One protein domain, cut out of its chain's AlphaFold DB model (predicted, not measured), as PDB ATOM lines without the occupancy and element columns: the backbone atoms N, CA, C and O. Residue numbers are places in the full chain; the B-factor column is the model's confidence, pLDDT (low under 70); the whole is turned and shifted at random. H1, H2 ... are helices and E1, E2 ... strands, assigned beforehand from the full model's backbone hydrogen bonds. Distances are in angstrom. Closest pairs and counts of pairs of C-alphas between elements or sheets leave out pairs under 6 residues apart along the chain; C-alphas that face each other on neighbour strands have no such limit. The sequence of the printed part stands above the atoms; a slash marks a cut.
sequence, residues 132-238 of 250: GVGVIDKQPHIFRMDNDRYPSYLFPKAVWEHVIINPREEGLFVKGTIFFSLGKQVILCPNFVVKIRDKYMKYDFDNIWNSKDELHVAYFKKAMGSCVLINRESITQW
ATOM      1  N   GLY A 132     230.502 261.628 408.951       68.50
ATOM      2  CA  GLY A 132     229.917 262.690 409.778       68.50
ATOM      3  C   GLY A 132     230.694 262.966 411.069       68.50
ATOM      4  O   GLY A 132     230.771 264.109 411.499       68.50
ATOM      5  N   VAL A 133     231.318 261.936 411.646       76.94
ATOM      6  CA  VAL A 133     232.177 262.046 412.840       76.94
ATOM      7  C   VAL A 133     233.632 262.409 412.475       76.94
ATOM      8  O   VAL A 133     234.476 262.556 413.352       76.94
ATOM      9  N   GLY A 134     233.960 262.568 411.187       68.69
ATOM     10  CA  GLY A 134     235.319 262.897 410.733       68.69
ATOM     11  C   GLY A 134     236.316 261.735 410.833       68.69
ATOM     12  O   GLY A 134     237.525 261.942 410.782       68.69
ATOM     13  N   VAL A 135     235.825 260.500 410.974       77.19
ATOM     14  CA  VAL A 135     236.649 259.279 411.000       77.19
ATOM     15  C   VAL A 135     237.139 258.911 409.598       77.19
ATOM     16  O   VAL A 135     238.206 258.319 409.449       77.19
ATOM     17  N   ILE A 136     236.374 259.255 408.561       77.00
ATOM     18  CA  ILE A 136     236.728 259.011 407.160       77.00
ATOM     19  C   ILE A 136     236.641 260.319 406.393       77.00
ATOM     20  O   ILE A 136     235.584 260.953 406.389       77.00
ATOM     21  N   ASP A 137     237.695 260.636 405.644       75.31
ATOM     22  CA  ASP A 137     237.641 261.666 404.616       75.31
ATOM     23  C   ASP A 137     237.549 261.044 403.216       75.31
ATOM     24  O   ASP A 137     238.073 259.960 402.934       75.31
ATOM     25  N   LYS A 138     236.824 261.723 402.328       70.56
ATOM     26  CA  LYS A 138     236.734 261.386 400.906       70.56
ATOM     27  C   LYS A 138     237.580 262.312 400.041       70.56
ATOM     28  O   LYS A 138     237.808 261.974 398.881       70.56
ATOM     29  N   GLN A 139     237.998 263.465 400.556       80.81
ATOM     30  CA  GLN A 139     238.742 264.444 399.782       80.81
ATOM     31  C   GLN A 139     240.257 264.261 399.966       80.81
ATOM     32  O   GLN A 139     240.727 263.823 401.019       80.81
ATOM     33  N   PRO A 140     241.044 264.472 398.899       85.62
ATOM     34  CA  PRO A 140     242.488 264.525 399.007       85.62
ATOM     35  C   PRO A 140     242.916 265.879 399.567       85.62
ATOM     36  O   PRO A 140     242.478 266.918 399.080       85.62
ATOM     37  N   HIS A 141     243.816 265.832 400.536       88.56
ATOM     38  CA  HIS A 141     244.380 266.978 401.229       88.56
ATOM     39  C   HIS A 141     245.901 266.944 401.119       88.56
ATOM     40  O   HIS A 141     246.500 265.888 400.861       88.56
ATOM     41  N   ILE A 142     246.534 268.100 401.282       88.44
ATOM     42  CA  ILE A 142     247.992 268.186 401.343       88.44
ATOM     43  C   ILE A 142     248.411 268.065 402.805       88.44
ATOM     44  O   ILE A 142     247.887 268.760 403.669       88.44
ATOM     45  N   PHE A 143     249.359 267.178 403.088       87.88
ATOM     46  CA  PHE A 143     249.872 266.953 404.433       87.88
ATOM     47  C   PHE A 143     251.354 267.288 404.497       87.88
ATOM     48  O   PHE A 143     252.144 266.772 403.704       87.88
ATOM     49  N   ARG A 144     251.724 268.108 405.479       87.12
ATOM     50  CA  ARG A 144     253.110 268.284 405.907       87.12
ATOM     51  C   ARG A 144     253.469 267.168 406.884       87.12
ATOM     52  O   ARG A 144     252.766 266.966 407.873       87.12
ATOM     53  N   MET A 145     254.554 266.462 406.592       86.06
ATOM     54  CA  MET A 145     255.094 265.375 407.402       86.06
ATOM     55  C   MET A 145     256.302 265.854 408.202       86.06
ATOM     56  O   MET A 145     257.170 266.556 407.676       86.06
ATOM     57  N   ASP A 146     256.372 265.420 409.457       82.06
ATOM     58  CA  ASP A 146     257.579 265.500 410.273       82.06
ATOM     59  C   ASP A 146     258.636 264.518 409.730       82.06
ATOM     60  O   ASP A 146     258.470 263.298 409.825       82.06
ATOM     61  N   ASN A 147     259.698 265.050 409.120       74.75
ATOM     62  CA  ASN A 147     260.706 264.263 408.401       74.75
ATOM     63  C   ASN A 147     261.526 263.355 409.339       74.75
ATOM     64  O   ASN A 147     262.028 262.322 408.898       74.75
ATOM     65  N   ASP A 148     261.606 263.698 410.629       78.75
ATOM     66  CA  ASP A 148     262.338 262.917 411.632       78.75
ATOM     67  C   ASP A 148     261.598 261.623 411.991       78.75
ATOM     68  O   ASP A 148     262.207 260.584 412.250       78.75
ATOM     69  N   ARG A 149     260.259 261.667 411.982       81.12
ATOM     70  CA  ARG A 149     259.399 260.515 412.293       81.12
ATOM     71  C   ARG A 149     258.940 259.755 411.053       81.12
ATOM     72  O   ARG A 149     258.725 258.547 411.133       81.12
ATOM     73  N   TYR A 150     258.795 260.442 409.922       84.25
ATOM     74  CA  TYR A 150     258.268 259.883 408.679       84.25
ATOM     75  C   TYR A 150     259.161 260.252 407.489       84.25
ATOM     76  O   TYR A 150     258.875 261.205 406.761       84.25
ATOM     77  N   PRO A 151     260.236 259.482 407.257       83.12
ATOM     78  CA  PRO A 151     261.195 259.763 406.196       83.12
ATOM     79  C   PRO A 151     260.597 259.586 404.794       83.12
ATOM     80  O   PRO A 151     259.758 258.716 404.545       83.12
ATOM     81  N   SER A 152     261.123 260.348 403.833       81.25
ATOM     82  CA  SER A 152     260.665 260.395 402.434       81.25
ATOM     83  C   SER A 152     260.584 259.045 401.710       81.25
ATOM     84  O   SER A 152     259.819 258.920 400.753       81.25
ATOM     85  N   TYR A 153     261.328 258.017 402.139       83.88
ATOM     86  CA  TYR A 153     261.253 256.685 401.522       83.88
ATOM     87  C   TYR A 153     259.915 255.973 401.783       83.88
ATOM     88  O   TYR A 153     259.528 255.119 400.988       83.88
ATOM     89  N   LEU A 154     259.188 256.334 402.852       84.56
ATOM     90  CA  LEU A 154     257.837 255.823 403.125       84.56
ATOM     91  C   LEU A 154     256.813 256.328 402.098       84.56
ATOM     92  O   LEU A 154     255.750 255.729 401.930       84.56
ATOM     93  N   PHE A 155     257.153 257.396 401.374       87.94
ATOM     94  CA  PHE A 155     256.306 258.038 400.377       87.94
ATOM     95  C   PHE A 155     257.002 258.047 399.009       87.94
ATOM     96  O   PHE A 155     257.406 259.101 398.516       87.94
ATOM     97  N   PRO A 156     257.171 256.889 398.347       87.25
ATOM     98  CA  PRO A 156     257.860 256.828 397.063       87.25
ATOM     99  C   PRO A 156     257.129 257.655 395.994       87.25
ATOM    100  O   PRO A 156     255.923 257.498 395.796       87.25
ATOM    101  N   LYS A 157     257.874 258.482 395.245       85.12
ATOM    102  CA  LYS A 157     257.351 259.367 394.177       85.12
ATOM    103  C   LYS A 157     256.593 258.633 393.061       85.12
ATOM    104  O   LYS A 157     255.800 259.243 392.358       85.12
ATOM    105  N   ALA A 158     256.830 257.330 392.894       85.88
ATOM    106  CA  ALA A 158     256.102 256.495 391.935       85.88
ATOM    107  C   ALA A 158     254.623 256.287 392.314       85.88
ATOM    108  O   ALA A 158     253.807 255.949 391.462       85.88
ATOM    109  N   VAL A 159     254.287 256.450 393.598       85.81
ATOM    110  CA  VAL A 159     252.972 256.122 394.166       85.81
ATOM    111  C   VAL A 159     252.315 257.349 394.801       85.81
ATOM    112  O   VAL A 159     251.096 257.518 394.712       85.81
ATOM    113  N   TRP A 160     253.119 258.204 395.431       89.75
ATOM    114  CA  TRP A 160     252.680 259.400 396.137       89.75
ATOM    115  C   TRP A 160     252.952 260.659 395.322       89.75
ATOM    116  O   TRP A 160     254.011 260.809 394.716       89.75
ATOM    117  N   GLU A 161     251.993 261.582 395.344       88.38
ATOM    118  CA  GLU A 161     252.113 262.901 394.725       88.38
ATOM    119  C   GLU A 161     252.767 263.848 395.740       88.38
ATOM    120  O   GLU A 161     252.175 264.181 396.769       88.38
ATOM    121  N   HIS A 162     254.015 264.232 395.466       86.81
ATOM    122  CA  HIS A 162     254.763 265.205 396.265       86.81
ATOM    123  C   HIS A 162     254.433 266.607 395.770       86.81
ATOM    124  O   HIS A 162     254.459 266.853 394.564       86.81
ATOM    125  N   VAL A 163     254.143 267.522 396.691       83.12
ATOM    126  CA  VAL A 163     253.806 268.912 396.361       83.12
ATOM    127  C   VAL A 163     254.942 269.811 396.822       83.12
ATOM    128  O   VAL A 163     255.428 269.678 397.936       83.12
ATOM    129  N   ILE A 164     255.378 270.737 395.974       77.06
ATOM    130  CA  ILE A 164     256.350 271.762 396.363       77.06
ATOM    131  C   ILE A 164     255.552 273.038 396.608       77.06
ATOM    132  O   ILE A 164     255.033 273.619 395.660       77.06
ATOM    133  N   ILE A 165     255.406 273.431 397.874       70.19
ATOM    134  CA  ILE A 165     254.607 274.608 398.253       70.19
ATOM    135  C   ILE A 165     255.469 275.871 398.246       70.19
ATOM    136  O   ILE A 165     255.049 276.900 397.722       70.19
ATOM    137  N   ASN A 166     256.698 275.792 398.762       67.38
ATOM    138  CA  ASN A 166     257.648 276.898 398.736       67.38
ATOM    139  C   ASN A 166     259.090 276.359 398.820       67.38
ATOM    140  O   ASN A 166     259.350 275.516 399.678       67.38
ATOM    141  N   PRO A 167     260.064 276.834 398.017       60.53
ATOM    142  CA  PRO A 167     261.449 276.345 398.075       60.53
ATOM    143  C   PRO A 167     262.170 276.606 399.409       60.53
ATOM    144  O   PRO A 167     263.251 276.068 399.624       60.53
ATOM    145  N   ARG A 168     261.607 277.463 400.276       57.25
ATOM    146  CA  ARG A 168     262.138 277.786 401.614       57.25
ATOM    147  C   ARG A 168     261.483 277.009 402.754       57.25
ATOM    148  O   ARG A 168     261.983 277.078 403.870       57.25
ATOM    149  N   GLU A 169     260.359 276.334 402.516       62.25
ATOM    150  CA  GLU A 169     259.712 275.550 403.566       62.25
ATOM    151  C   GLU A 169     260.351 274.167 403.636       62.25
ATOM    152  O   GLU A 169     260.164 273.323 402.761       62.25
ATOM    153  N   GLU A 170     261.120 273.939 404.697       63.81
ATOM    154  CA  GLU A 170     261.673 272.627 405.002       63.81
ATOM    155  C   GLU A 170     260.553 271.705 405.510       63.81
ATOM    156  O   GLU A 170     259.915 271.940 406.546       63.81
ATOM    157  N   GLY A 171     260.268 270.654 404.745       71.25
ATOM    158  CA  GLY A 171     259.263 269.658 405.094       71.25
ATOM    159  C   GLY A 171     258.898 268.758 403.921       71.25
ATOM    160  O   GLY A 171     258.972 269.152 402.759       71.25
ATOM    161  N   LEU A 172     258.497 267.528 404.230       82.19
ATOM    162  CA  LEU A 172     257.959 266.605 403.239       82.19
ATOM    163  C   LEU A 172     256.456 266.870 403.086       82.19
ATOM    164  O   LEU A 172     255.691 266.648 404.023       82.19
ATOM    165  N   PHE A 173     256.033 267.325 401.908       87.25
ATOM    166  CA  PHE A 173     254.625 267.578 401.600       87.25
ATOM    167  C   PHE A 173     254.094 266.526 400.633       87.25
ATOM    168  O   PHE A 173     254.559 266.398 399.497       87.25
ATOM    169  N   VAL A 174     253.086 265.785 401.081       88.94
ATOM    170  CA  VAL A 174     252.468 264.712 400.302       88.94
ATOM    171  C   VAL A 174     250.970 264.914 400.220       88.94
ATOM    172  O   VAL A 174     250.307 265.262 401.196       88.94
ATOM    173  N   LYS A 175     250.417 264.672 399.037       89.00
ATOM    174  CA  LYS A 175     248.976 264.696 398.823       89.00
ATOM    175  C   LYS A 175     248.400 263.303 399.030       89.00
ATOM    176  O   LYS A 175     248.837 262.335 398.402       89.00
ATOM    177  N   GLY A 176     247.396 263.205 399.886       89.19
ATOM    178  CA  GLY A 176     246.741 261.943 400.205       89.19
ATOM    179  C   GLY A 176     245.377 262.156 400.834       89.19
ATOM    180  O   GLY A 176     244.909 263.276 400.984       89.19
ATOM    181  N   THR A 177     244.725 261.070 401.219       89.75
ATOM    182  CA  THR A 177     243.418 261.112 401.882       89.75
ATOM    183  C   THR A 177     243.473 260.281 403.147       89.75
ATOM    184  O   THR A 177     243.975 259.152 403.129       89.75
ATOM    185  N   ILE A 178     242.906 260.811 404.231       87.62
ATOM    186  CA  ILE A 178     242.703 260.052 405.464       87.62
ATOM    187  C   ILE A 178     241.649 258.984 405.182       87.62
ATOM    188  O   ILE A 178     240.455 259.253 405.040       87.62
ATOM    189  N   PHE A 179     242.110 257.745 405.059       84.56
ATOM    190  CA  PHE A 179     241.248 256.603 404.808       84.56
ATOM    191  C   PHE A 179     240.429 256.255 406.048       84.56
ATOM    192  O   PHE A 179     239.250 255.923 405.922       84.56
ATOM    193  N   PHE A 180     241.060 256.340 407.220       84.25
ATOM    194  CA  PHE A 180     240.463 256.059 408.519       84.25
ATOM    195  C   PHE A 180     241.231 256.788 409.627       84.25
ATOM    196  O   PHE A 180     242.456 256.884 409.558       84.25
ATOM    197  N   SER A 181     240.527 257.260 410.648       82.50
ATOM    198  CA  SER A 181     241.080 257.942 411.817       82.50
ATOM    199  C   SER A 181     240.530 257.315 413.095       82.50
ATOM    200  O   SER A 181     239.320 257.271 413.303       82.50
ATOM    201  N   LEU A 182     241.415 256.825 413.961       80.81
ATOM    202  CA  LEU A 182     241.055 256.231 415.243       80.81
ATOM    203  C   LEU A 182     241.910 256.843 416.351       80.81
ATOM    204  O   LEU A 182     243.080 256.501 416.534       80.81
ATOM    205  N   GLY A 183     241.317 257.770 417.103       81.81
ATOM    206  CA  GLY A 183     242.009 258.492 418.169       81.81
ATOM    207  C   GLY A 183     243.207 259.276 417.629       81.81
ATOM    208  O   GLY A 183     243.039 260.226 416.867       81.81
ATOM    209  N   LYS A 184     244.417 258.872 418.035       84.06
ATOM    210  CA  LYS A 184     245.681 259.500 417.618       84.06
ATOM    211  C   LYS A 184     246.273 258.905 416.340       84.06
ATOM    212  O   LYS A 184     247.260 259.430 415.845       84.06
ATOM    213  N   GLN A 185     245.724 257.818 415.808       88.44
ATOM    214  CA  GLN A 185     246.265 257.163 414.618       88.44
ATOM    215  C   GLN A 185     245.381 257.423 413.405       88.44
ATOM    216  O   GLN A 185     244.157 257.324 413.479       88.44
ATOM    217  N   VAL A 186     246.009 257.710 412.271       89.94
ATOM    218  CA  VAL A 186     245.343 257.874 410.983       89.94
ATOM    219  C   VAL A 186     245.999 256.982 409.942       89.94
ATOM    220  O   VAL A 186     247.216 256.816 409.914       89.94
ATOM    221  N   ILE A 187     245.187 256.398 409.069       89.69
ATOM    222  CA  ILE A 187     245.661 255.681 407.889       89.69
ATOM    223  C   ILE A 187     245.609 256.663 406.730       89.69
ATOM    224  O   ILE A 187     244.525 257.005 406.249       89.69
ATOM    225  N   LEU A 188     246.775 257.116 406.283       90.12
ATOM    226  CA  LEU A 188     246.892 257.966 405.110       90.12
ATOM    227  C   LEU A 188     247.084 257.093 403.874       90.12
ATOM    228  O   LEU A 188     247.974 256.246 403.829       90.12
ATOM    229  N   CYS A 189     246.262 257.318 402.854       90.94
ATOM    230  CA  CYS A 189     246.346 256.593 401.595       90.94
ATOM    231  C   CYS A 189     246.603 257.542 400.417       90.94
ATOM    232  O   CYS A 189     246.081 258.661 400.401       90.94
ATOM    233  N   PRO A 190     247.323 257.080 399.384       91.06
ATOM    234  CA  PRO A 190     247.486 257.825 398.145       91.06
ATOM    235  C   PRO A 190     246.177 257.851 397.340       91.06
ATOM    236  O   PRO A 190     245.322 256.962 397.444       91.06
ATOM    237  N   ASN A 191     246.039 258.854 396.471       86.81
ATOM    238  CA  ASN A 191     244.797 259.148 395.746       86.81
ATOM    239  C   ASN A 191     244.250 257.968 394.923       86.81
ATOM    240  O   ASN A 191     243.036 257.828 394.760       86.81
ATOM    241  N   PHE A 192     245.115 257.094 394.401       86.25
ATOM    242  CA  PHE A 192     244.661 255.951 393.608       86.25
ATOM    243  C   PHE A 192     243.876 254.930 394.455       86.25
ATOM    244  O   PHE A 192     242.887 254.387 393.969       86.25
ATOM    245  N   VAL A 193     244.235 254.720 395.728       85.88
ATOM    246  CA  VAL A 193     243.518 253.803 396.638       85.88
ATOM    247  C   VAL A 193     242.106 254.314 396.910       85.88
ATOM    248  O   VAL A 193     241.151 253.538 396.941       85.88
ATOM    249  N   VAL A 194     241.946 255.633 397.037       83.00
ATOM    250  CA  VAL A 194     240.636 256.281 397.192       83.00
ATOM    251  C   VAL A 194     239.786 256.082 395.941       83.00
ATOM    252  O   VAL A 194     238.635 255.673 396.049       83.00
ATOM    253  N   LYS A 195     240.363 256.258 394.745       83.00
ATOM    254  CA  LYS A 195     239.660 255.996 393.476       83.00
ATOM    255  C   LYS A 195     239.217 254.536 393.353       83.00
ATOM    256  O   LYS A 195     238.114 254.270 392.881       83.00
ATOM    257  N   ILE A 196     240.056 253.595 393.788       81.88
ATOM    258  CA  ILE A 196     239.735 252.162 393.822       81.88
ATOM    259  C   ILE A 196     238.579 251.902 394.800       81.88
ATOM    260  O   ILE A 196     237.606 251.245 394.431       81.88
ATOM    261  N   ARG A 197     238.637 252.470 396.013       78.62
ATOM    262  CA  ARG A 197     237.553 252.402 397.004       78.62
ATOM    263  C   ARG A 197     236.247 252.917 396.412       78.62
ATOM    264  O   ARG A 197     235.255 252.203 396.446       78.62
ATOM    265  N   ASP A 198     236.250 254.110 395.826       74.94
ATOM    266  CA  ASP A 198     235.060 254.720 395.236       74.94
ATOM    267  C   ASP A 198     234.535 253.934 394.033       74.94
ATOM    268  O   ASP A 198     233.329 253.900 393.803       74.94
ATOM    269  N   LYS A 199     235.407 253.275 393.265       73.69
ATOM    270  CA  LYS A 199     234.994 252.387 392.174       73.69
ATOM    271  C   LYS A 199     234.268 251.148 392.702       73.69
ATOM    272  O   LYS A 199     233.242 250.788 392.141       73.69
ATOM    273  N   TYR A 200     234.761 250.533 393.777       68.62
ATOM    274  CA  TYR A 200     234.205 249.288 394.326       68.62
ATOM    275  C   TYR A 200     233.145 249.476 395.420       68.62
ATOM    276  O   TYR A 200     232.444 248.526 395.767       68.62
ATOM    277  N   MET A 201     233.034 250.664 396.010       64.50
ATOM    278  CA  MET A 201     231.995 251.032 396.984       64.50
ATOM    279  C   MET A 201     230.795 251.725 396.329       64.50
ATOM    280  O   MET A 201     229.795 251.954 397.007       64.50
ATOM    281  N   LYS A 202     230.866 252.063 395.033       62.00
ATOM    282  CA  LYS A 202     229.702 252.548 394.285       62.00
ATOM    283  C   LYS A 202     228.639 251.460 394.199       62.00
ATOM    284  O   LYS A 202     228.946 250.289 393.999       62.00
ATOM    285  N   TYR A 203     227.392 251.891 394.343       58.75
ATOM    286  CA  TYR A 203     226.226 251.044 394.168       58.75
ATOM    287  C   TYR A 203     226.067 250.733 392.679       58.75
ATOM    288  O   TYR A 203     225.735 251.627 391.901       58.75
ATOM    289  N   ASP A 204     226.378 249.504 392.278       64.56
ATOM    290  CA  ASP A 204     226.249 249.049 390.895       64.56
ATOM    291  C   ASP A 204     224.926 248.296 390.723       64.56
ATOM    292  O   ASP A 204     224.819 247.130 391.097       64.56
ATOM    293  N   PHE A 205     223.912 248.977 390.179       63.12
ATOM    294  CA  PHE A 205     222.603 248.373 389.911       63.12
ATOM    295  C   PHE A 205     222.667 247.285 388.831       63.12
ATOM    296  O   PHE A 205     221.805 246.403 388.830       63.12
ATOM    297  N   ASP A 206     223.687 247.304 387.963       59.34
ATOM    298  CA  ASP A 206     223.902 246.258 386.960       59.34
ATOM    299  C   ASP A 206     224.334 244.930 387.624       59.34
ATOM    300  O   ASP A 206     224.030 243.860 387.105       59.34
ATOM    301  N   ASN A 207     224.979 244.981 388.800       63.38
ATOM    302  CA  ASN A 207     225.542 243.816 389.504       63.38
ATOM    303  C   ASN A 207     225.096 243.689 390.971       63.38
ATOM    304  O   ASN A 207     225.776 243.049 391.768       63.38
ATOM    305  N   ILE A 208     223.945 244.256 391.343       63.84
ATOM    306  CA  ILE A 208     223.451 244.296 392.735       63.84
ATOM    307  C   ILE A 208     223.416 242.917 393.416       63.84
ATOM    308  O   ILE A 208     223.649 242.824 394.618       63.84
ATOM    309  N   TRP A 209     223.128 241.856 392.656       59.56
ATOM    310  CA  TRP A 209     222.995 240.487 393.168       59.56
ATOM    311  C   TRP A 209     224.256 239.631 392.992       59.56
ATOM    312  O   TRP A 209     224.329 238.528 393.531       59.56
ATOM    313  N   ASN A 210     225.252 240.136 392.263       58.81
ATOM    314  CA  ASN A 210     226.533 239.467 392.103       58.81
ATOM    315  C   ASN A 210     227.443 239.922 393.244       58.81
ATOM    316  O   ASN A 210     227.778 241.103 393.368       58.81
ATOM    317  N   SER A 211     227.829 238.984 394.111       54.69
ATOM    318  CA  SER A 211     228.835 239.232 395.143       54.69
ATOM    319  C   SER A 211     230.071 239.858 394.502       54.69
ATOM    320  O   SER A 211     230.527 239.369 393.469       54.69
ATOM    321  N   LYS A 212     230.598 240.937 395.100       60.06
ATOM    322  CA  LYS A 212     231.826 241.593 394.631       60.06
ATOM    323  C   LYS A 212     232.879 240.524 394.347       60.06
ATOM    324  O   LYS A 212     233.255 239.801 395.264       60.06
ATOM    325  N   ASP A 213     233.300 240.455 393.090       64.25
ATOM    326  CA  ASP A 213     234.286 239.511 392.573       64.25
ATOM    327  C   ASP A 213     235.472 239.402 393.549       64.25
ATOM    328  O   ASP A 213     236.018 240.429 393.973       64.25
ATOM    329  N   GLU A 214     235.858 238.190 393.961       69.81
ATOM    330  CA  GLU A 214     236.949 237.970 394.930       69.81
ATOM    331  C   GLU A 214     238.242 238.671 394.480       69.81
ATOM    332  O   GLU A 214     239.007 239.203 395.293       69.81
ATOM    333  N   LEU A 215     238.424 238.780 393.160       72.94
ATOM    334  CA  LEU A 215     239.492 239.532 392.510       72.94
ATOM    335  C   LEU A 215     239.498 241.021 392.887       72.94
ATOM    336  O   LEU A 215     240.564 241.605 393.091       72.94
ATOM    337  N   HIS A 216     238.333 241.655 393.017       73.81
ATOM    338  CA  HIS A 216     238.222 243.056 393.425       73.81
ATOM    339  C   HIS A 216     238.590 243.258 394.894       73.81
ATOM    340  O   HIS A 216     239.249 244.246 395.229       73.81
ATOM    341  N   VAL A 217     238.223 242.313 395.763       76.38
ATOM    342  CA  VAL A 217     238.600 242.338 397.183       76.38
ATOM    343  C   VAL A 217     240.108 242.139 397.338       76.38
ATOM    344  O   VAL A 217     240.758 242.903 398.054       76.38
ATOM    345  N   ALA A 218     240.684 241.174 396.618       83.06
ATOM    346  CA  ALA A 218     242.120 240.916 396.620       83.06
ATOM    347  C   ALA A 218     242.919 242.118 396.091       83.06
ATOM    348  O   ALA A 218     243.896 242.546 396.714       83.06
ATOM    349  N   TYR A 219     242.475 242.718 394.982       84.44
ATOM    350  CA  TYR A 219     243.103 243.910 394.417       84.44
ATOM    351  C   TYR A 219     243.013 245.111 395.366       84.44
ATOM    352  O   TYR A 219     244.004 245.809 395.577       84.44
ATOM    353  N   PHE A 220     241.854 245.328 395.996       84.00
ATOM    354  CA  PHE A 220     241.688 246.394 396.981       84.00
ATOM    355  C   PHE A 220     242.589 246.190 398.207       84.00
ATOM    356  O   PHE A 220     243.265 247.126 398.630       84.00
ATOM    357  N   LYS A 221     242.677 244.960 398.731       85.88
ATOM    358  CA  LYS A 221     243.582 244.614 399.838       85.88
ATOM    359  C   LYS A 221     245.045 244.882 399.478       85.88
ATOM    360  O   LYS A 221     245.782 245.421 400.297       85.88
ATOM    361  N   LYS A 222     245.454 244.559 398.247       88.00
ATOM    362  CA  LYS A 222     246.803 244.855 397.747       88.00
ATOM    363  C   LYS A 222     247.053 246.362 397.641       88.00
ATOM    364  O   LYS A 222     248.104 246.827 398.063       88.00
ATOM    365  N   ALA A 223     246.081 247.127 397.140       86.81
ATOM    366  CA  ALA A 223     246.172 248.584 397.041       86.81
ATOM    367  C   ALA A 223     246.279 249.264 398.419       86.81
ATOM    368  O   ALA A 223     247.048 250.209 398.579       86.81
ATOM    369  N   MET A 224     245.573 248.749 399.432       86.69
ATOM    370  CA  MET A 224     245.678 249.227 400.818       86.69
ATOM    371  C   MET A 224     247.087 249.069 401.410       86.69
ATOM    372  O   MET A 224     247.436 249.808 402.324       86.69
ATOM    373  N   GLY A 225     247.920 248.170 400.874       86.50
ATOM    374  CA  GLY A 225     249.323 248.031 401.280       86.50
ATOM    375  C   GLY A 225     250.195 249.253 400.970       86.50
ATOM    376  O   GLY A 225     251.268 249.390 401.541       86.50
ATOM    377  N   SER A 226     249.744 250.159 400.095       87.12
ATOM    378  CA  SER A 226     250.417 251.440 399.830       87.12
ATOM    379  C   SER A 226     250.052 252.548 400.821       87.12
ATOM    380  O   SER A 226     250.562 253.662 400.694       87.12
ATOM    381  N   CYS A 227     249.147 252.284 401.763       90.25
ATOM    382  CA  CYS A 227     248.769 253.236 402.797       90.25
ATOM    383  C   CYS A 227     249.719 253.165 403.992       90.25
ATOM    384  O   CYS A 227     250.269 252.109 404.302       90.25
ATOM    385  N   VAL A 228     249.874 254.285 404.692       90.38
ATOM    386  CA  VAL A 228     250.793 254.422 405.824       90.38
ATOM    387  C   VAL A 228     249.999 254.745 407.086       90.38
ATOM    388  O   VAL A 228     249.089 255.576 407.063       90.38
ATOM    389  N   LEU A 229     250.339 254.073 408.189       90.31
ATOM    390  CA  LEU A 229     249.815 254.391 409.515       90.31
ATOM    391  C   LEU A 229     250.642 255.527 410.120       90.31
ATOM    392  O   LEU A 229     251.854 255.399 410.291       90.31
ATOM    393  N   ILE A 230     249.982 256.631 410.444       88.88
ATOM    394  CA  ILE A 230     250.627 257.864 410.883       88.88
ATOM    395  C   ILE A 230     249.982 258.350 412.180       88.88
ATOM    396  O   ILE A 230     248.780 258.180 412.391       88.88
ATOM    397  N   ASN A 231     250.769 258.949 413.073       88.81
ATOM    398  CA  ASN A 231     250.218 259.647 414.228       88.81
ATOM    399  C   ASN A 231     249.657 261.010 413.778       88.81
ATOM    400  O   ASN A 231     250.325 261.790 413.103       88.81
ATOM    401  N   ARG A 232     248.420 261.318 414.163       83.94
ATOM    402  CA  ARG A 232     247.747 262.571 413.814       83.94
ATOM    403  C   ARG A 232     248.529 263.799 414.281       83.94
ATOM    404  O   ARG A 232     248.541 264.796 413.578       83.94
ATOM    405  N   GLU A 233     249.212 263.714 415.421       84.31
ATOM    406  CA  GLU A 233     250.022 264.813 415.977       84.31
ATOM    407  C   GLU A 233     251.297 265.097 415.160       84.31
ATOM    408  O   GLU A 233     251.883 266.167 415.279       84.31
ATOM    409  N   SER A 234     251.744 264.145 414.334       83.31
ATOM    410  CA  SER A 234     252.952 264.274 413.500       83.31
ATOM    411  C   SER A 234     252.680 264.736 412.069       83.31
ATOM    412  O   SER A 234     253.604 264.793 411.258       83.31
ATOM    413  N   ILE A 235     251.421 265.043 411.750       83.94
ATOM    414  CA  ILE A 235     251.025 265.563 410.444       83.94
ATOM    415  C   ILE A 235     250.210 266.827 410.594       83.94
ATOM    416  O   ILE A 235     249.400 266.965 411.506       83.94
ATOM    417  N   THR A 236     250.397 267.746 409.659       86.12
ATOM    418  CA  THR A 236     249.613 268.977 409.592       86.12
ATOM    419  C   THR A 236     248.933 269.052 408.239       86.12
ATOM    420  O   THR A 236     249.588 268.940 407.202       86.12
ATOM    421  N   GLN A 237     247.611 269.202 408.245       86.12
ATOM    422  CA  GLN A 237     246.841 269.432 407.028       86.12
ATOM    423  C   GLN A 237     247.107 270.857 406.538       86.12
ATOM    424  O   GLN A 237     247.030 271.810 407.309       86.12
ATOM    425  N   TRP A 238     247.459 270.988 405.264       77.44
ATOM    426  CA  TRP A 238     247.978 272.205 404.651       77.44
ATOM    427  C   TRP A 238     247.150 272.592 403.423       77.44
ATOM    428  O   TRP A 238     247.660 272.783 402.322       77.44
TER     429      TRP A 238
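What this domain is: This is residues 132 to 238 of the 250 residues of an uncharacterized protein of Enterobacter ludwigii (UniProt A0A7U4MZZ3). A small, strongly twisted and curled sheet of five strands, E4 E3 E2 E1 E5, makes a head from which a helical hairpin, H1 and H2, runs out along the longest axis. The hairpin's far end sticks out with residues 202 to 211; towards the other end of that axis lies a long unnamed loop, residues 146 to 171, tied to E2 by a short antiparallel pairing of residues 161 to 162 with 174 to 175. The 107 printed residues have two named helices and five named strands, in the order E1 E2 E3 H1 H2 E4 E5, the sheet all antiparallel; the class is mixed, with 50 residues in named elements, under half. The whole is only just compact, close to loose, with a radius of gyration of the C-alphas of 15.6 A and spans of 54 by 31 by 20 A.

Where its parts are: E1, residues 141 to 145, begins at C-alpha 141 (244.380, 266.978, 401.229). E2, residues 172 to 182, is 23.2 A long and bends by 84 degrees at residue 175. E3 is residues 185 to 189. H1, residues 191 to 201, is 15.2 A long, and H2, residues 214 to 224, is 15.4 A. E4 is residues 228 to 231; E5, residues 235 to 237, ends at C-alpha 237 (246.841, 269.432, 407.028).

How they stand to each other: E1 E2 E3 form a meander, each strand the antiparallel neighbour of the one before. E2 pairs with E1 over residues 172 to 176, N 143 to O 174 at 2.9 A, and with E3 over 177 to 182, N 187 to O 180 at 2.8 A. Edge strand E4 pairs with E3, N 230 to O 186 at 2.8 A; edge strand E5 pairs with E1, N 144 to O 236 at 2.9 A. H1 and H2 touch, closest at the C-alphas of Val 193 and Ala 223, 5.9 A, at a shallow tilt of 28 degrees, opposite ways. H1 is on the sheet; H2 only grazes it with residues 223 to 224. In H1 and H2 every O i to N i+4 pair is within hydrogen-bond range.

The domain as a whole: The C-alphas of Arg 168 and Trp 209 are the two farthest apart, 54.7 A. The printed part has no cut. The links E1 to E2 and H1 to H2 are long. Mean pLDDT of the printed part is 79.6, with residues 166 to 170 and 200 to 214 among those under 70.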